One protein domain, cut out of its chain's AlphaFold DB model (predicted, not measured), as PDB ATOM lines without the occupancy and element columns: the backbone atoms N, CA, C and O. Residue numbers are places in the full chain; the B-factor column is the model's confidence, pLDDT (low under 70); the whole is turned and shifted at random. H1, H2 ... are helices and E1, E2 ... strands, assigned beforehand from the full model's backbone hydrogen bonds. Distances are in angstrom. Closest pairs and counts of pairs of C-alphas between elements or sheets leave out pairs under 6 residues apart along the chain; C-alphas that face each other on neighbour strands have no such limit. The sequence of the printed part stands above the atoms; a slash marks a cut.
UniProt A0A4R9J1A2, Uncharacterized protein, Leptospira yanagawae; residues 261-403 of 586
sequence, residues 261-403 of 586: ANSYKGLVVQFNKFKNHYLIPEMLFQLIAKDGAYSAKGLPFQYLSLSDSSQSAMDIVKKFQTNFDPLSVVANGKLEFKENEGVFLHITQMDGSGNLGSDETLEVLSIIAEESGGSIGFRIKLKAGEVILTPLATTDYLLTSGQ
ATOM      1  N   ALA A 261     125.233 105.398 146.129       93.44
ATOM      2  CA  ALA A 261     124.527 106.559 146.652       93.44
ATOM      3  C   ALA A 261     123.339 106.172 147.544       93.44
ATOM      4  O   ALA A 261     122.688 105.152 147.352       93.44
ATOM      5  N   ASN A 262     123.008 107.059 148.485       91.50
ATOM      6  CA  ASN A 262     121.883 106.905 149.417       91.50
ATOM      7  C   ASN A 262     120.579 107.556 148.905       91.50
ATOM      8  O   ASN A 262     119.792 108.056 149.698       91.50
ATOM      9  N   SER A 263     120.402 107.681 147.588       94.81
ATOM     10  CA  SER A 263     119.173 108.201 146.964       94.81
ATOM     11  C   SER A 263     119.130 107.823 145.485       94.81
ATOM     12  O   SER A 263     120.188 107.711 144.858       94.81
ATOM     13  N   TYR A 264     117.935 107.704 144.900       95.56
ATOM     14  CA  TYR A 264     117.783 107.466 143.459       95.56
ATOM     15  C   TYR A 264     118.393 108.585 142.621       95.56
ATOM     16  O   TYR A 264     119.168 108.304 141.709       95.56
ATOM     17  N   LYS A 265     118.178 109.853 142.999       96.00
ATOM     18  CA  LYS A 265     118.880 110.998 142.401       96.00
ATOM     19  C   LYS A 265     120.400 110.828 142.394       96.00
ATOM     20  O   LYS A 265     121.060 111.113 141.396       96.00
ATOM     21  N   GLY A 266     120.968 110.372 143.509       96.31
ATOM     22  CA  GLY A 266     122.396 110.100 143.618       96.31
ATOM     23  C   GLY A 266     122.848 108.977 142.684       96.31
ATOM     24  O   GLY A 266     123.848 109.146 141.994       96.31
ATOM     25  N   LEU A 267     122.097 107.874 142.605       96.75
ATOM     26  CA  LEU A 267     122.387 106.755 141.699       96.75
ATOM     27  C   LEU A 267     122.304 107.175 140.224       96.75
ATOM     28  O   LEU A 267     123.180 106.830 139.437       96.75
ATOM     29  N   VAL A 268     121.328 108.007 139.864       97.62
ATOM     30  CA  VAL A 268     121.211 108.615 138.530       97.62
ATOM     31  C   VAL A 268     122.452 109.445 138.189       97.62
ATOM     32  O   VAL A 268     122.977 109.351 137.079       97.62
ATOM     33  N   VAL A 269     122.974 110.225 139.143       96.94
ATOM     34  CA  VAL A 269     124.241 110.952 138.961       96.94
ATOM     35  C   VAL A 269     125.405 109.978 138.753       96.94
ATOM     36  O   VAL A 269     126.225 110.221 137.869       96.94
ATOM     37  N   GLN A 270     125.472 108.876 139.510       95.81
ATOM     38  CA  GLN A 270     126.514 107.852 139.337       95.81
ATOM     39  C   GLN A 270     126.453 107.191 137.956       95.81
ATOM     40  O   GLN A 270     127.487 107.091 137.302       95.81
ATOM     41  N   PHE A 271     125.265 106.813 137.479       97.44
ATOM     42  CA  PHE A 271     125.065 106.261 136.134       97.44
ATOM     43  C   PHE A 271     125.536 107.250 135.061       97.44
ATOM     44  O   PHE A 271     126.379 106.947 134.216       97.44
ATOM     45  N   ASN A 272     125.041 108.487 135.133       96.75
ATOM     46  CA  ASN A 272     125.265 109.494 134.101       96.75
ATOM     47  C   ASN A 272     126.704 110.034 134.056       96.75
ATOM     48  O   ASN A 272     127.067 110.678 133.067       96.75
ATOM     49  N   LYS A 273     127.556 109.740 135.053       94.62
ATOM     50  CA  LYS A 273     129.014 109.951 134.944       94.62
ATOM     51  C   LYS A 273     129.613 109.226 133.739       94.62
ATOM     52  O   LYS A 273     130.625 109.692 133.219       94.62
ATOM     53  N   PHE A 274     129.003 108.115 133.320       93.69
ATOM     54  CA  PHE A 274     129.508 107.247 132.263       93.69
ATOM     55  C   PHE A 274     128.770 107.395 130.925       93.69
ATOM     56  O   PHE A 274     129.125 106.706 129.982       93.69
ATOM     57  N   LYS A 275     127.806 108.319 130.787       89.31
ATOM     58  CA  LYS A 275     126.881 108.423 129.631       89.31
ATOM     59  C   LYS A 275     127.505 108.471 128.223       89.31
ATOM     60  O   LYS A 275     126.815 108.211 127.249       89.31
ATOM     61  N   ASN A 276     128.777 108.856 128.114       83.25
ATOM     62  CA  ASN A 276     129.512 108.951 126.846       83.25
ATOM     63  C   ASN A 276     130.620 107.890 126.722       83.25
ATOM     64  O   ASN A 276     131.421 107.956 125.792       83.25
ATOM     65  N   HIS A 277     130.723 106.971 127.680       86.00
ATOM     66  CA  HIS A 277     131.757 105.945 127.703       86.00
ATOM     67  C   HIS A 277     131.266 104.681 127.014       86.00
ATOM     68  O   HIS A 277     130.091 104.331 127.091       86.00
ATOM     69  N   TYR A 278     132.186 104.008 126.332       85.38
ATOM     70  CA  TYR A 278     131.891 102.818 125.552       85.38
ATOM     71  C   TYR A 278     131.317 101.701 126.436       85.38
ATOM     72  O   TYR A 278     131.971 101.278 127.385       85.38
ATOM     73  N   LEU A 279     130.097 101.255 126.128       88.81
ATOM     74  CA  LEU A 279     129.368 100.119 126.716       88.81
ATOM     75  C   LEU A 279     129.011 100.182 128.210       88.81
ATOM     76  O   LEU A 279     128.134  99.434 128.634       88.81
ATOM     77  N   ILE A 280     129.634 101.045 129.017       92.62
ATOM     78  CA  ILE A 280     129.362 101.109 130.463       92.62
ATOM     79  C   ILE A 280     127.885 101.452 130.760       92.62
ATOM     80  O   ILE A 280     127.271 100.738 131.556       92.62
ATOM     81  N   PRO A 281     127.270 102.497 130.158       94.56
ATOM     82  CA  PRO A 281     125.849 102.789 130.371       94.56
ATOM     83  C   PRO A 281     124.929 101.641 129.961       94.56
ATOM     84  O   PRO A 281     123.942 101.375 130.637       94.56
ATOM     85  N   GLU A 282     125.247 100.961 128.863       94.38
ATOM     86  CA  GLU A 282     124.471  99.849 128.327       94.38
ATOM     87  C   GLU A 282     124.525  98.628 129.252       94.38
ATOM     88  O   GLU A 282     123.485  98.045 129.553       94.38
ATOM     89  N   MET A 283     125.706  98.300 129.778       94.38
ATOM     90  CA  MET A 283     125.886  97.233 130.766       94.38
ATOM     91  C   MET A 283     125.164  97.543 132.081       94.38
ATOM     92  O   MET A 283     124.458  96.687 132.614       94.38
ATOM     93  N   LEU A 284     125.280  98.777 132.588       96.19
ATOM     94  CA  LEU A 284     124.542  99.208 133.781       96.19
ATOM     95  C   LEU A 284     123.030  99.173 133.556       96.19
ATOM     96  O   LEU A 284     122.294  98.739 134.437       96.19
ATOM     97  N   PHE A 285     122.554  99.615 132.390       96.88
ATOM     98  CA  PHE A 285     121.140  99.537 132.043       96.88
ATOM     99  C   PHE A 285     120.665  98.087 132.032       96.88
ATOM    100  O   PHE A 285     119.676  97.783 132.689       96.88
ATOM    101  N   GLN A 286     121.387  97.188 131.358       94.75
ATOM    102  CA  GLN A 286     121.026  95.774 131.316       94.75
ATOM    103  C   GLN A 286     120.984  95.153 132.711       94.75
ATOM    104  O   GLN A 286     120.072  94.389 132.997       94.75
ATOM    105  N   LEU A 287     121.928  95.504 133.586       93.44
ATOM    106  CA  LEU A 287     121.957  95.032 134.967       93.44
ATOM    107  C   LEU A 287     120.767  95.548 135.785       93.44
ATOM    108  O   LEU A 287     120.079  94.768 136.436       93.44
ATOM    109  N   ILE A 288     120.521  96.860 135.752       95.00
ATOM    110  CA  ILE A 288     119.489  97.503 136.575       95.00
ATOM    111  C   ILE A 288     118.088  97.152 136.072       95.00
ATOM    112  O   ILE A 288     117.184  96.969 136.886       95.00
ATOM    113  N   ALA A 289     117.897  97.093 134.752       95.19
ATOM    114  CA  ALA A 289     116.606  96.864 134.116       95.19
ATOM    115  C   ALA A 289     116.263  95.388 133.904       95.19
ATOM    116  O   ALA A 289     115.121  95.109 133.534       95.19
ATOM    117  N   LYS A 290     117.195  94.463 134.174       93.25
ATOM    118  CA  LYS A 290     116.920  93.024 134.180       93.25
ATOM    119  C   LYS A 290     115.717  92.720 135.074       93.25
ATOM    120  O   LYS A 290     115.673  93.160 136.222       93.25
ATOM    121  N   ASP A 291     114.751  92.003 134.510       91.12
ATOM    122  CA  ASP A 291     113.481  91.620 135.130       91.12
ATOM    123  C   ASP A 291     112.693  92.811 135.725       91.12
ATOM    124  O   ASP A 291     111.809  92.657 136.567       91.12
ATOM    125  N   GLY A 292     113.001  94.033 135.279       92.88
ATOM    126  CA  GLY A 292     112.339  95.258 135.704       92.88
ATOM    127  C   GLY A 292     111.099  95.555 134.868       92.88
ATOM    128  O   GLY A 292     111.103  95.390 133.653       92.88
ATOM    129  N   ALA A 293     110.046  96.058 135.510       94.69
ATOM    130  CA  ALA A 293     108.828  96.494 134.835       94.69
ATOM    131  C   ALA A 293     108.850  98.009 134.598       94.69
ATOM    132  O   ALA A 293     108.890  98.786 135.555       94.69
ATOM    133  N   TYR A 294     108.771  98.435 133.338       96.81
ATOM    134  CA  TYR A 294     108.757  99.848 132.958       96.81
ATOM    135  C   TYR A 294     107.501 100.190 132.161       96.81
ATOM    136  O   TYR A 294     107.117  99.460 131.251       96.81
ATOM    137  N   SER A 295     106.892 101.338 132.457       96.44
ATOM    138  CA  SER A 295     106.040 102.030 131.492       96.44
ATOM    139  C   SER A 295     106.934 102.687 130.449       96.44
ATOM    140  O   SER A 295     107.929 103.329 130.788       96.44
ATOM    141  N   ALA A 296     106.586 102.508 129.182       95.81
ATOM    142  CA  ALA A 296     107.344 102.996 128.051       95.81
ATOM    143  C   ALA A 296     106.570 104.070 127.283       95.81
ATOM    144  O   ALA A 296     105.355 103.991 127.094       95.81
ATOM    145  N   LYS A 297     107.300 105.075 126.802       95.19
ATOM    146  CA  LYS A 297     106.786 106.125 125.921       95.19
ATOM    147  C   LYS A 297     107.754 106.366 124.768       95.19
ATOM    148  O   LYS A 297     108.960 106.390 124.984       95.19
ATOM    149  N   GLY A 298     107.217 106.622 123.573       88.31
ATOM    150  CA  GLY A 298     107.988 107.007 122.380       88.31
ATOM    151  C   GLY A 298     108.092 105.929 121.295       88.31
ATOM    152  O   GLY A 298     108.532 106.227 120.190       88.31
ATOM    153  N   LEU A 299     107.616 104.716 121.579       86.75
ATOM    154  CA  LEU A 299     107.475 103.594 120.646       86.75
ATOM    155  C   LEU A 299     106.059 102.985 120.763       86.75
ATOM    156  O   LEU A 299     105.321 103.381 121.668       86.75
ATOM    157  N   PRO A 300     105.632 102.086 119.849       88.75
ATOM    158  CA  PRO A 300     104.251 101.583 119.816       88.75
ATOM    159  C   PRO A 300     103.840 100.730 121.030       88.75
ATOM    160  O   PRO A 300     102.644 100.537 121.247       88.75
ATOM    161  N   PHE A 301     104.795 100.255 121.833       92.50
ATOM    162  CA  PHE A 301     104.535  99.529 123.078       92.50
ATOM    163  C   PHE A 301     104.390 100.468 124.283       92.50
ATOM    164  O   PHE A 301     105.069 101.491 124.384       92.50
ATOM    165  N   GLN A 302     103.518 100.101 125.224       95.31
ATOM    166  CA  GLN A 302     103.221 100.887 126.431       95.31
ATOM    167  C   GLN A 302     104.053 100.441 127.637       95.31
ATOM    168  O   GLN A 302     104.176 101.188 128.611       95.31
ATOM    169  N   TYR A 303     104.628  99.239 127.579       96.81
ATOM    170  CA  TYR A 303     105.431  98.667 128.652       96.81
ATOM    171  C   TYR A 303     106.653  97.938 128.109       96.81
ATOM    172  O   TYR A 303     106.628  97.435 126.987       96.81
ATOM    173  N   LEU A 304     107.707  97.863 128.917       96.12
ATOM    174  CA  LEU A 304     108.938  97.160 128.583       96.12
ATOM    175  C   LEU A 304     109.503  96.429 129.805       96.12
ATOM    176  O   LEU A 304     109.503  96.968 130.912       96.12
ATOM    177  N   SER A 305     110.004  95.218 129.577       96.31
ATOM    178  CA  SER A 305     110.800  94.438 130.528       96.31
ATOM    179  C   SER A 305     111.991  93.805 129.809       96.31
ATOM    180  O   SER A 305     111.906  93.512 128.618       96.31
ATOM    181  N   LEU A 306     113.118  93.630 130.502       95.19
ATOM    182  CA  LEU A 306     114.273  92.876 130.001       95.19
ATOM    183  C   LEU A 306     114.275  91.509 130.681       95.19
ATOM    184  O   LEU A 306     114.832  91.372 131.767       95.19
ATOM    185  N   SER A 307     113.648  90.519 130.052       93.56
ATOM    186  CA  SER A 307     113.451  89.187 130.631       93.56
ATOM    187  C   SER A 307     113.725  88.069 129.621       93.56
ATOM    188  O   SER A 307     113.935  88.308 128.428       93.56
ATOM    189  N   ASP A 308     113.701  86.825 130.094       91.75
ATOM    190  CA  ASP A 308     114.046  85.657 129.279       91.75
ATOM    191  C   ASP A 308     113.057  85.381 128.133       91.75
ATOM    192  O   ASP A 308     113.413  84.731 127.150       91.75
ATOM    193  N   SER A 309     111.813  85.867 128.225       93.06
ATOM    194  CA  SER A 309     110.796  85.659 127.190       93.06
ATOM    195  C   SER A 309     109.730  86.756 127.178       93.06
ATOM    196  O   SER A 309     109.517  87.447 128.172       93.06
ATOM    197  N   SER A 310     108.991  86.879 126.070       93.69
ATOM    198  CA  SER A 310     107.822  87.770 125.996       93.69
ATOM    199  C   SER A 310     106.752  87.441 127.049       93.69
ATOM    200  O   SER A 310     106.134  88.354 127.592       93.69
ATOM    201  N   GLN A 311     106.568  86.157 127.384       94.00
ATOM    202  CA  GLN A 311     105.629  85.745 128.430       94.00
ATOM    203  C   GLN A 311     106.105  86.202 129.814       94.00
ATOM    204  O   GLN A 311     105.336  86.797 130.563       94.00
ATOM    205  N   SER A 312     107.387  86.003 130.129       93.50
ATOM    206  CA  SER A 312     107.982  86.471 131.386       93.50
ATOM    207  C   SER A 312     107.859  87.991 131.528       93.50
ATOM    208  O   SER A 312     107.482  88.483 132.591       93.50
ATOM    209  N   ALA A 313     108.103  88.742 130.449       94.75
ATOM    210  CA  ALA A 313     107.926  90.191 130.419       94.75
ATOM    211  C   ALA A 313     106.479  90.595 130.739       94.75
ATOM    212  O   ALA A 313     106.254  91.489 131.559       94.75
ATOM    213  N   MET A 314     105.505  89.920 130.123       94.44
ATOM    214  CA  MET A 314     104.078  90.131 130.368       94.44
ATOM    215  C   MET A 314     103.708  89.872 131.834       94.44
ATOM    216  O   MET A 314     103.053  90.709 132.457       94.44
ATOM    217  N   ASP A 315     104.150  88.748 132.397       92.25
ATOM    218  CA  ASP A 315     103.850  88.358 133.779       92.25
ATOM    219  C   ASP A 315     104.446  89.357 134.786       92.25
ATOM    220  O   ASP A 315     103.772  89.780 135.728       92.25
ATOM    221  N   ILE A 316     105.685  89.803 134.544       92.56
ATOM    222  CA  ILE A 316     106.360  90.834 135.342       92.56
ATOM    223  C   ILE A 316     105.583  92.157 135.294       92.56
ATOM    224  O   ILE A 316     105.321  92.752 136.339       92.56
ATOM    225  N   VAL A 317     105.172  92.625 134.112       94.56
ATOM    226  CA  VAL A 317     104.419  93.885 133.991       94.56
ATOM    227  C   VAL A 317     103.048  93.775 134.661       94.56
ATOM    228  O   VAL A 317     102.684  94.663 135.436       94.56
ATOM    229  N   LYS A 318     102.310  92.680 134.442       92.25
ATOM    230  CA  LYS A 318     100.998  92.435 135.070       92.25
ATOM    231  C   LYS A 318     101.079  92.391 136.597       92.25
ATOM    232  O   LYS A 318     100.155  92.853 137.261       92.25
ATOM    233  N   LYS A 319     102.189  91.906 137.165       89.88
ATOM    234  CA  LYS A 319     102.427  91.922 138.619       89.88
ATOM    235  C   LYS A 319     102.432  93.341 139.202       89.88
ATOM    236  O   LYS A 319     101.982  93.529 140.329       89.88
ATOM    237  N   PHE A 320     102.943  94.327 138.464       89.62
ATOM    238  CA  PHE A 320     103.097  95.704 138.954       89.62
ATOM    239  C   PHE A 320     102.065  96.691 138.391       89.62
ATOM    240  O   PHE A 320     101.934  97.791 138.923       89.62
ATOM    241  N   GLN A 321     101.305  96.303 137.365       90.31
ATOM    242  CA  GLN A 321     100.191  97.079 136.826       90.31
ATOM    243  C   GLN A 321      98.859  96.388 137.142       90.31
ATOM    244  O   GLN A 321      98.373  95.558 136.378       90.31
ATOM    245  N   THR A 322      98.242  96.751 138.267       78.62
ATOM    246  CA  THR A 322      97.016  96.104 138.773       78.62
ATOM    247  C   THR A 322      95.793  96.289 137.869       78.62
ATOM    248  O   THR A 322      94.915  95.432 137.861       78.62
ATOM    249  N   ASN A 323      95.752  97.361 137.071       86.31
ATOM    250  CA  ASN A 323      94.707  97.628 136.076       86.31
ATOM    251  C   ASN A 323      95.260  97.486 134.650       86.31
ATOM    252  O   ASN A 323      95.178  98.413 133.844       86.31
ATOM    253  N   PHE A 324      95.904  96.353 134.364       89.50
ATOM    254  CA  PHE A 324      96.516  96.104 133.064       89.50
ATOM    255  C   PHE A 324      95.457  96.031 131.952       89.50
ATOM    256  O   PHE A 324      94.567  95.181 131.988       89.50
ATOM    257  N   ASP A 325      95.565  96.915 130.959       88.12
ATOM    258  CA  ASP A 325      94.684  96.937 129.790       88.12
ATOM    259  C   ASP A 325      95.048  95.783 128.832       88.12
ATOM    260  O   ASP A 325      96.178  95.746 128.339       88.12
ATOM    261  N   PRO A 326      94.119  94.855 128.523       84.56
ATOM    262  CA  PRO A 326      94.360  93.748 127.598       84.56
ATOM    263  C   PRO A 326      94.784  94.161 126.180       84.56
ATOM    264  O   PRO A 326      95.333  93.332 125.457       84.56
ATOM    265  N   LEU A 327      94.536  95.413 125.774       87.50
ATOM    266  CA  LEU A 327      94.967  95.965 124.484       87.50
ATOM    267  C   LEU A 327      96.375  96.573 124.525       87.50
ATOM    268  O   LEU A 327      96.915  96.942 123.482       87.50
ATOM    269  N   SER A 328      96.974  96.696 125.710       92.75
ATOM    270  CA  SER A 328      98.342  97.190 125.843       92.75
ATOM    271  C   SER A 328      99.351  96.181 125.312       92.75
ATOM    272  O   SER A 328      99.218  94.970 125.500       92.75
ATOM    273  N   VAL A 329     100.405  96.707 124.701       94.62
ATOM    274  CA  VAL A 329     101.526  95.935 124.175       94.62
ATOM    275  C   VAL A 329     102.696  96.012 125.150       94.62
ATOM    276  O   VAL A 329     103.117  97.099 125.565       94.62
ATOM    277  N   VAL A 330     103.228  94.843 125.498       96.44
ATOM    278  CA  VAL A 330     104.421  94.672 126.328       96.44
ATOM    279  C   VAL A 330     105.582  94.251 125.439       96.44
ATOM    280  O   VAL A 330     105.510  93.249 124.732       96.44
ATOM    281  N   ALA A 331     106.660  95.024 125.487       95.69
ATOM    282  CA  ALA A 331     107.921  94.703 124.846       95.69
ATOM    283  C   ALA A 331     108.831  93.911 125.796       95.69
ATOM    284  O   ALA A 331     109.056  94.314 126.938       95.69
ATOM    285  N   ASN A 332     109.413  92.825 125.300       96.44
ATOM    286  CA  ASN A 332     110.577  92.189 125.893       96.44
ATOM    287  C   ASN A 332     111.837  92.652 125.158       96.44
ATOM    288  O   ASN A 332     112.002  92.384 123.966       96.44
ATOM    289  N   GLY A 333     112.701  93.367 125.871       93.44
ATOM    290  CA  GLY A 333     113.949  93.906 125.348       93.44
ATOM    291  C   GLY A 333     115.151  93.021 125.668       93.44
ATOM    292  O   GLY A 333     115.229  92.416 126.734       93.44
ATOM    293  N   LYS A 334     116.143  93.009 124.779       94.62
ATOM    294  CA  LYS A 334     117.474  92.448 125.028       94.62
ATOM    295  C   LYS A 334     118.530  93.306 124.345       94.62
ATOM    296  O   LYS A 334     118.396  93.630 123.168       94.62
ATOM    297  N   LEU A 335     119.583  93.675 125.074       94.50
ATOM    298  CA  LEU A 335     120.739  94.322 124.458       94.50
ATOM    299  C   LEU A 335     121.648  93.285 123.794       94.50
ATOM    300  O   LEU A 335     122.031  92.284 124.401       94.50
ATOM    301  N   GLU A 336     122.005  93.559 122.547       93.44
ATOM    302  CA  GLU A 336     122.975  92.815 121.758       93.44
ATOM    303  C   GLU A 336     124.203  93.687 121.503       93.44
ATOM    304  O   GLU A 336     124.111  94.778 120.932       93.44
ATOM    305  N   PHE A 337     125.368  93.191 121.914       90.25
ATOM    306  CA  PHE A 337     126.653  93.848 121.713       90.25
ATOM    307  C   PHE A 337     127.312  93.246 120.480       90.25
ATOM    308  O   PHE A 337     127.751  92.097 120.504       90.25
ATOM    309  N   LYS A 338     127.370  94.012 119.392       87.19
ATOM    310  CA  LYS A 338     128.041  93.590 118.162       87.19
ATOM    311  C   LYS A 338     129.387  94.280 118.081       87.19
ATOM    312  O   LYS A 338     129.464  95.501 117.925       87.19
ATOM    313  N   GLU A 339     130.446  93.489 118.217       77.81
ATOM    314  CA  GLU A 339     131.819  93.982 118.195       77.81
ATOM    315  C   GLU A 339     132.056  94.859 116.956       77.81
ATOM    316  O   GLU A 339     131.754  94.461 115.833       77.81
ATOM    317  N   ASN A 340     132.573  96.072 117.159       73.94
ATOM    318  CA  ASN A 340     132.843  97.072 116.116       73.94
ATOM    319  C   ASN A 340     131.623  97.632 115.354       73.94
ATOM    320  O   ASN A 340     131.798  98.576 114.579       73.94
ATOM    321  N   GLU A 341     130.412  97.112 115.562       81.44
ATOM    322  CA  GLU A 341     129.190  97.593 114.901       81.44
ATOM    323  C   GLU A 341     128.331  98.472 115.804       81.44
ATOM    324  O   GLU A 341     127.754  99.444 115.323       81.44
ATOM    325  N   GLY A 342     128.262  98.159 117.099       85.50
ATOM    326  CA  GLY A 342     127.513  98.947 118.067       85.50
ATOM    327  C   GLY A 342     126.698  98.107 119.039       85.50
ATOM    328  O   GLY A 342     126.910  96.905 119.200       85.50
ATOM    329  N   VAL A 343     125.760  98.769 119.718       92.12
ATOM    330  CA  VAL A 343     124.785  98.111 120.593       92.12
ATOM    331  C   VAL A 343     123.410  98.215 119.963       92.12
ATOM    332  O   VAL A 343     123.023  99.273 119.469       92.12
ATOM    333  N   PHE A 344     122.668  97.119 120.008       93.88
ATOM    334  CA  PHE A 344     121.323  97.034 119.469       93.88
ATOM    335  C   PHE A 344     120.358  96.581 120.556       93.88
ATOM    336  O   PHE A 344     120.678  95.705 121.352       93.88
ATOM    337  N   LEU A 345     119.176  97.184 120.594       94.75
ATOM    338  CA  LEU A 345     118.063  96.742 121.413       94.75
ATOM    339  C   LEU A 345     117.166  95.877 120.533       94.75
ATOM    340  O   LEU A 345     116.465  96.388 119.660       94.75
ATOM    341  N   HIS A 346     117.239  94.571 120.746       95.38
ATOM    342  CA  HIS A 346     116.318  93.610 120.166       95.38
ATOM    343  C   HIS A 346     115.026  93.603 120.988       95.38
ATOM    344  O   HIS A 346     115.076  93.567 122.219       95.38
ATOM    345  N   ILE A 347     113.882  93.698 120.317       94.50
ATOM    346  CA  ILE A 347     112.565  93.872 120.922       94.50
ATOM    347  C   ILE A 347     111.613  92.854 120.316       94.50
ATOM    348  O   ILE A 347     111.335  92.893 119.123       94.50
ATOM    349  N   THR A 348     111.032  92.027 121.176       95.19
ATOM    350  CA  THR A 348     109.877  91.184 120.845       95.19
ATOM    351  C   THR A 348     108.655  91.721 121.575       95.19
ATOM    352  O   THR A 348     108.779  92.216 122.694       95.19
ATOM    353  N   GLN A 349     107.477  91.690 120.957       93.88
ATOM    354  CA  GLN A 349     106.258  92.250 121.544       93.88
ATOM    355  C   GLN A 349     105.188  91.185 121.771       93.88
ATOM    356  O   GLN A 349     105.068  90.233 121.002       93.88
ATOM    357  N   MET A 350     104.376  91.382 122.806       94.00
ATOM    358  CA  MET A 350     103.189  90.582 123.090       94.00
ATOM    359  C   MET A 350     102.062  91.495 123.579       94.00
ATOM    360  O   MET A 350     102.289  92.369 124.419       94.00
ATOM    361  N   ASP A 351     100.854  91.315 123.051       91.00
ATOM    362  CA  ASP A 351      99.668  92.019 123.547       91.00
ATOM    363  C   ASP A 351      99.129  91.383 124.840       91.00
ATOM    364  O   ASP A 351      99.478  90.259 125.209       91.00
ATOM    365  N   GLY A 352      98.248  92.085 125.550       87.31
ATOM    366  CA  GLY A 352      97.682  91.601 126.811       87.31
ATOM    367  C   GLY A 352      96.898  90.291 126.729       87.31
ATOM    368  O   GLY A 352      96.699  89.644 127.768       87.31
ATOM    369  N   SER A 353      96.501  89.904 125.513       87.56
ATOM    370  CA  SER A 353      95.781  88.673 125.177       87.56
ATOM    371  C   SER A 353      96.720  87.503 124.842       87.56
ATOM    372  O   SER A 353      96.246  86.382 124.664       87.56
ATOM    373  N   GLY A 354      98.037  87.735 124.806       86.62
ATOM    374  CA  GLY A 354      99.068  86.726 124.558       86.62
ATOM    375  C   GLY A 354      99.446  86.546 123.087       86.62
ATOM    376  O   GLY A 354     100.200  85.627 122.767       86.62
ATOM    377  N   ASN A 355      98.961  87.401 122.181       89.38
ATOM    378  CA  ASN A 355      99.356  87.339 120.778       89.38
ATOM    379  C   ASN A 355     100.723  87.997 120.593       89.38
ATOM    380  O   ASN A 355     100.970  89.102 121.084       89.38
ATOM    381  N   LEU A 356     101.604  87.326 119.854       90.12
ATOM    382  CA  LEU A 356     102.903  87.877 119.486       90.12
ATOM    383  C   LEU A 356     102.728  89.017 118.475       90.12
ATOM    384  O   LEU A 356     101.959  88.908 117.519       90.12
ATOM    385  N   GLY A 357     103.444  90.109 118.720       87.19
ATOM    386  CA  GLY A 357     103.477  91.308 117.893       87.19
ATOM    387  C   GLY A 357     104.735  91.381 117.031       87.19
ATOM    388  O   GLY A 357     105.188  90.383 116.471       87.19
ATOM    389  N   SER A 358     105.291  92.587 116.903       85.75
ATOM    390  CA  SER A 358     106.490  92.825 116.101       85.75
ATOM    391  C   SER A 358     107.759  92.262 116.750       85.75
ATOM    392  O   SER A 358     107.882  92.189 117.976       85.75
ATOM    393  N   ASP A 359     108.722  91.944 115.888       92.44
ATOM    394  CA  ASP A 359     110.096  91.589 116.225       92.44
ATOM    395  C   ASP A 359     111.029  92.568 115.495       92.44
ATOM    396  O   ASP A 359     111.015  92.657 114.263       92.44
ATOM    397  N   GLU A 360     111.763  93.376 116.257       92.62
ATOM    398  CA  GLU A 360     112.562  94.481 115.737       92.62
ATOM    399  C   GLU A 360     113.921  94.575 116.430       92.62
ATOM    400  O   GLU A 360     114.063  94.309 117.621       92.62
ATOM    401  N   THR A 361     114.926  95.056 115.698       93.31
ATOM    402  CA  THR A 361     116.254  95.344 116.251       93.31
ATOM    403  C   THR A 361     116.615  96.795 115.971       93.31
ATOM    404  O   THR A 361     116.744  97.206 114.816       93.31
ATOM    405  N   LEU A 362     116.791  97.580 117.035       93.56
ATOM    406  CA  LEU A 362     116.988  99.027 116.965       93.56
ATOM    407  C   LEU A 362     118.384  99.412 117.464       93.56
ATOM    408  O   LEU A 362     118.777  99.064 118.572       93.56
ATOM    409  N   GLU A 363     119.141 100.158 116.659       93.06
ATOM    410  CA  GLU A 363     120.476 100.644 117.039       93.06
ATOM    411  C   GLU A 363     120.380 101.642 118.207       93.06
ATOM    412  O   GLU A 363     119.643 102.633 118.128       93.06
ATOM    413  N   VAL A 364     121.132 101.381 119.280       93.56
ATOM    414  CA  VAL A 364     121.212 102.209 120.489       93.56
ATOM    415  C   VAL A 364     122.336 103.226 120.328       93.56
ATOM    416  O   VAL A 364     123.497 102.868 120.156       93.56
ATOM    417  N   LEU A 365     121.989 104.510 120.419       90.88
ATOM    418  CA  LEU A 365     122.942 105.613 120.304       90.88
ATOM    419  C   LEU A 365     123.446 106.088 121.670       90.88
ATOM    420  O   LEU A 365     124.603 106.484 121.793       90.88
ATOM    421  N   SER A 366     122.577 106.099 122.683       92.44
ATOM    422  CA  SER A 366     122.946 106.444 124.059       92.44
ATOM    423  C   SER A 366     121.856 106.055 125.050       92.44
ATOM    424  O   SER A 366     120.670 106.169 124.729       92.44
ATOM    425  N   ILE A 367     122.248 105.738 126.283       96.19
ATOM    426  CA  ILE A 367     121.334 105.557 127.415       96.19
ATOM    427  C   ILE A 367     121.707 106.550 128.511       96.19
ATOM    428  O   ILE A 367     122.874 106.664 128.888       96.19
ATOM    429  N   ILE A 368     120.713 107.267 129.029       97.25
ATOM    430  CA  ILE A 368     120.853 108.089 130.233       97.25
ATOM    431  C   ILE A 368     119.834 107.647 131.277       97.25
ATOM    432  O   ILE A 368     118.737 107.212 130.932       97.25
ATOM    433  N   ALA A 369     120.189 107.789 132.549       97.69
ATOM    434  CA  ALA A 369     119.275 107.549 133.658       97.69
ATOM    435  C   ALA A 369     118.571 108.846 134.081       97.69
ATOM    436  O   ALA A 369     119.148 109.935 133.993       97.69
ATOM    437  N   GLU A 370     117.354 108.729 134.600       96.62
ATOM    438  CA  GLU A 370     116.592 109.810 135.227       96.62
ATOM    439  C   GLU A 370     115.861 109.299 136.474       96.62
ATOM    440  O   GLU A 370     115.486 108.134 136.559       96.62
ATOM    441  N   GLU A 371     115.677 110.159 137.475       94.62
ATOM    442  CA  GLU A 371     114.858 109.811 138.638       94.62
ATOM    443  C   GLU A 371     113.389 109.931 138.232       94.62
ATOM    444  O   GLU A 371     112.932 111.010 137.852       94.62
ATOM    445  N   SER A 372     112.652 108.823 138.266       92.12
ATOM    446  CA  SER A 372     111.243 108.787 137.870       92.12
ATOM    447  C   SER A 372     110.534 107.603 138.521       92.12
ATOM    448  O   SER A 372     111.178 106.635 138.914       92.12
ATOM    449  N   GLY A 373     109.212 107.689 138.702       81.25
ATOM    450  CA  GLY A 373     108.421 106.588 139.274       81.25
ATOM    451  C   GLY A 373     108.847 106.151 140.685       81.25
ATOM    452  O   GLY A 373     108.606 105.013 141.064       81.25
ATOM    453  N   GLY A 374     109.527 107.018 141.448       85.94
ATOM    454  CA  GLY A 374     110.106 106.653 142.747       85.94
ATOM    455  C   GLY A 374     111.294 105.687 142.652       85.94
ATOM    456  O   GLY A 374     111.588 105.005 143.624       85.94
ATOM    457  N   SER A 375     111.954 105.590 141.493       93.88
ATOM    458  CA  SER A 375     113.135 104.750 141.275       93.88
ATOM    459  C   SER A 375     114.014 105.309 140.138       93.88
ATOM    460  O   SER A 375     114.002 106.512 139.857       93.88
ATOM    461  N   ILE A 376     114.817 104.454 139.495       96.06
ATOM    462  CA  ILE A 376     115.642 104.813 138.332       96.06
ATOM    463  C   ILE A 376     114.883 104.485 137.042       96.06
ATOM    464  O   ILE A 376     114.598 103.325 136.762       96.06
ATOM    465  N   GLY A 377     114.577 105.514 136.255       97.12
ATOM    466  CA  GLY A 377     114.117 105.389 134.873       97.12
ATOM    467  C   GLY A 377     115.223 105.677 133.869       97.12
ATOM    468  O   GLY A 377     116.330 106.089 134.232       97.12
ATOM    469  N   PHE A 378     114.917 105.473 132.593       98.00
ATOM    470  CA  PHE A 378     115.890 105.585 131.513       98.00
ATOM    471  C   PHE A 378     115.326 106.326 130.315       98.00
ATOM    472  O   PHE A 378     114.175 106.142 129.932       98.00
ATOM    473  N   ARG A 379     116.181 107.102 129.660       97.56
ATOM    474  CA  ARG A 379     115.926 107.645 128.332       97.56
ATOM    475  C   ARG A 379     116.931 107.038 127.371       97.56
ATOM    476  O   ARG A 379     118.140 107.241 127.502       97.56
ATOM    477  N   ILE A 380     116.413 106.265 126.429       96.50
ATOM    478  CA  ILE A 380     117.182 105.510 125.449       96.50
ATOM    479  C   ILE A 380     117.008 106.200 124.106       96.50
ATOM    480  O   ILE A 380     115.918 106.224 123.533       96.50
ATOM    481  N   LYS A 381     118.100 106.759 123.592       95.06
ATOM    482  CA  LYS A 381     118.130 107.308 122.243       95.06
ATOM    483  C   LYS A 381     118.455 106.184 121.272       95.06
ATOM    484  O   LYS A 381     119.558 105.640 121.297       95.06
ATOM    485  N   LEU A 382     117.501 105.864 120.415       93.75
ATOM    486  CA  LEU A 382     117.627 104.897 119.337       93.75
ATOM    487  C   LEU A 382     117.795 105.636 118.008       93.75
ATOM    488  O   LEU A 382     117.481 106.821 117.878       93.75
ATOM    489  N   LYS A 383     118.245 104.930 116.976       91.12
ATOM    490  CA  LYS A 383     118.275 105.486 115.615       91.12
ATOM    491  C   LYS A 383     116.882 105.779 115.055       91.12
ATOM    492  O   LYS A 383     116.726 106.719 114.283       91.12
ATOM    493  N   ALA A 384     115.886 104.992 115.459       88.25
ATOM    494  CA  ALA A 384     114.495 105.142 115.034       88.25
ATOM    495  C   ALA A 384     113.705 106.191 115.843       88.25
ATOM    496  O   ALA A 384     112.636 106.610 115.412       88.25
ATOM    497  N   GLY A 385     114.207 106.624 117.004       90.56
ATOM    498  CA  GLY A 385     113.473 107.516 117.903       90.56
ATOM    499  C   GLY A 385     114.033 107.529 119.322       90.56
ATOM    500  O   GLY A 385     115.154 107.100 119.568       90.56
ATOM    501  N   GLU A 386     113.253 108.023 120.276       94.94
ATOM    502  CA  GLU A 386     113.613 108.035 121.696       94.94
ATOM    503  C   GLU A 386     112.575 107.253 122.497       94.94
ATOM    504  O   GLU A 386     111.377 107.428 122.286       94.94
ATOM    505  N   VAL A 387     113.041 106.416 123.426       95.38
ATOM    506  CA  VAL A 387     112.200 105.694 124.384       95.38
ATOM    507  C   VAL A 387     112.458 106.238 125.777       95.38
ATOM    508  O   VAL A 387     113.607 106.338 126.206       95.38
ATOM    509  N   ILE A 388     111.388 106.556 126.495       97.19
ATOM    510  CA  ILE A 388     111.425 106.921 127.909       97.19
ATOM    511  C   ILE A 388     110.816 105.770 128.701       97.19
ATOM    512  O   ILE A 388     109.686 105.367 128.432       97.19
ATOM    513  N   LEU A 389     111.578 105.255 129.659       97.50
ATOM    514  CA  LEU A 389     111.222 104.162 130.548       97.50
ATOM    515  C   LEU A 389     111.046 104.707 131.962       97.50
ATOM    516  O   LEU A 389     112.014 105.111 132.604       97.50
ATOM    517  N   THR A 390     109.814 104.691 132.454       97.06
ATOM    518  CA  THR A 390     109.484 105.025 133.841       97.06
ATOM    519  C   THR A 390     109.239 103.728 134.611       97.06
ATOM    520  O   THR A 390     108.371 102.952 134.205       97.06
ATOM    521  N   PRO A 391     109.980 103.448 135.695       95.62
ATOM    522  CA  PRO A 391     109.836 102.202 136.438       95.62
ATOM    523  C   PRO A 391     108.451 102.139 137.088       95.62
ATOM    524  O   PRO A 391     107.992 103.114 137.684       95.62
ATOM    525  N   LEU A 392     107.787 100.988 136.977       94.00
ATOM    526  CA  LEU A 392     106.537 100.702 137.693       94.00
ATOM    527  C   LEU A 392     106.805 100.297 139.146       94.00
ATOM    528  O   LEU A 392     105.964 100.489 140.019       94.00
ATOM    529  N   ALA A 393     107.987  99.738 139.399       90.25
ATOM    530  CA  ALA A 393     108.478  99.399 140.720       90.25
ATOM    531  C   ALA A 393     110.013  99.397 140.717       90.25
ATOM    532  O   ALA A 393     110.647  99.226 139.676       90.25
ATOM    533  N   THR A 394     110.627  99.546 141.891       91.25
ATOM    534  CA  THR A 394     112.086  99.414 142.036       91.25
ATOM    535  C   THR A 394     112.523  97.996 141.677       91.25
ATOM    536  O   THR A 394     111.948  97.049 142.206       91.25
ATOM    537  N   THR A 395     113.523  97.846 140.811       91.00
ATOM    538  CA  THR A 395     113.952  96.538 140.293       91.00
ATOM    539  C   THR A 395     114.603  95.656 141.352       91.00
ATOM    540  O   THR A 395     115.084  96.151 142.375       91.00
ATOM    541  N   ASP A 396     114.645  94.349 141.096       88.62
ATOM    542  CA  ASP A 396     115.209  93.369 142.029       88.62
ATOM    543  C   ASP A 396     116.692  93.633 142.305       88.62
ATOM    544  O   ASP A 396     117.129  93.557 143.450       88.62
ATOM    545  N   TYR A 397     117.450  94.068 141.294       90.94
ATOM    546  CA  TYR A 397     118.837  94.496 141.479       90.94
ATOM    547  C   TYR A 397     118.955  95.622 142.523       90.94
ATOM    548  O   TYR A 397     119.772  95.545 143.440       90.94
ATOM    549  N   LEU A 398     118.089  96.640 142.455       91.88
ATOM    550  CA  LEU A 398     118.072  97.759 143.408       91.88
ATOM    551  C   LEU A 398     117.457  97.396 144.774       91.88
ATOM    552  O   LEU A 398     117.510  98.207 145.702       91.88
ATOM    553  N   LEU A 399     116.861  96.208 144.906       89.75
ATOM    554  CA  LEU A 399     116.388  95.645 146.171       89.75
ATOM    555  C   LEU A 399     117.446  94.823 146.903       89.75
ATOM    556  O   LEU A 399     117.266  94.549 148.084       89.75
ATOM    557  N   THR A 400     118.532  94.431 146.240       88.38
ATOM    558  CA  THR A 400     119.602  93.653 146.884       88.38
ATOM    559  C   THR A 400     120.321  94.450 147.976       88.38
ATOM    560  O   THR A 400     120.835  93.881 148.937       88.38
ATOM    561  N   SER A 401     120.380  95.776 147.823       88.25
ATOM    562  CA  SER A 401     121.112  96.681 148.708       88.25
ATOM    563  C   SER A 401     120.755  98.157 148.449       88.25
ATOM    564  O   SER A 401     119.935  98.491 147.593       88.25
ATOM    565  N   GLY A 402     121.363  99.074 149.208       90.38
ATOM    566  CA  GLY A 402     121.296 100.508 148.913       90.38
ATOM    567  C   GLY A 402     119.939 101.160 149.191       90.38
ATOM    568  O   GLY A 402     119.258 100.818 150.158       90.38
ATOM    569  N   GLN A 403     119.573 102.163 148.385       91.94
ATOM    570  CA  GLN A 403     118.369 102.970 148.626       91.94
ATOM    571  C   GLN A 403     117.072 102.161 148.496       91.94
ATOM    572  O   GLN A 403     116.213 102.259 149.369       91.94
TER     573      GLN A 403
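Overview. This is residues 261 to 403 of the 586 residues of an uncharacterized protein of Leptospira yanagawae (UniProt A0A4R9J1A2). Seven strands close into a small barrel whose wall turns sharply where the long strand E5 bends, and the sheet curls round H2. H1 packs on the outside over E5 and H3 on the outside over E3, while the short H4 touches H2 off the barrel. The printed part has 143 residues, with four named helices and seven named strands in the order H1 H2 E1 E2 H3 E3 E4 E5 E6 E7 H4, a mixed class of helices and strands. The ring runs E1 to E7 and back to E1, mixed, with E2 and E3 parallel. The whole is compact, with a radius of gyration of the C-alphas of 14.4 A, and spans 40 by 36 by 23 A.

Arrangement. Start at H1, residues 264 to 272, outside the barrel and over E5, residues 356 to 372; their closest C-alphas, Val 268 and Ala 369, are 5.3 A apart. H2, residues 280 to 289, forms a helical hairpin with H1; they only just touch, with 3 pairs of C-alphas within 8 A, the closest Phe 271 and Pro 281 at 6.8 A. H2 is on the barrel, outside it, with a height over the sheet of 7.6 A. Next, E1, residues 294 to 297, and E2, residues 303 to 305, form an antiparallel hairpin; N 294 and O 304, 2.9 A, are within hydrogen-bond range. H3, residues 310 to 320, stands between E2 and its parallel neighbour E3, residues 329 to 338, a strand-helix-strand unit with a right-handed crossover; look for N 331 and O 303 at 2.8 A. The closest C-alphas of H3 and E3 are Ser 310 and Asn 332, 5.2 A. E3, E4, residues 342 to 351, E5, E6, residues 375 to 382, and E7, residues 386 to 391, form a meander, each strand the antiparallel neighbour of the one before. Within hydrogen-bond range are N 332 and O 348, 2.8 A, N 347 and O 360, 2.8 A, N 370 and O 377, 2.9 A, and N 380 and O 387, 2.8 A. E5 bends by 103 degrees at residue 365, pairing with E4 over 356 to 364 and with E6 over 364 to 372. E7 and E1 are antiparallel neighbours, with N 295 and O 390 at 2.8 A. H4, residues 396 to 399, is not on the barrel and only just touches H2, with 3 pairs of C-alphas within 8 A, the closest Ile 288 and Tyr 397 at 5.8 A. Every O i to N i+4 pair is within hydrogen-bond range in H1 and H2, 6 of 7 in H3, and H4 is too short for such a pair.

Along the chain. Find C-alpha 264 at (117.783, 107.466, 143.459), where H1 begins; it runs 12.2 A, H2 13.9 A and H3 15.9 A. E3 runs 27.3 A, E4 29.2 A, E5 29.1 A, E6 22.4 A and E7 16.3 A. E5 ends at C-alpha 372, (111.243, 108.787, 137.870), and H4 at C-alpha 399, (116.388, 95.645, 146.171).

Size, cuts and confidence. The two C-alphas farthest apart, Asn 323 and Asn 340, are 43.0 A apart. The printed part has no cut, and no link is long. Its mean pLDDT is 92.4, and no printed residue is under 70.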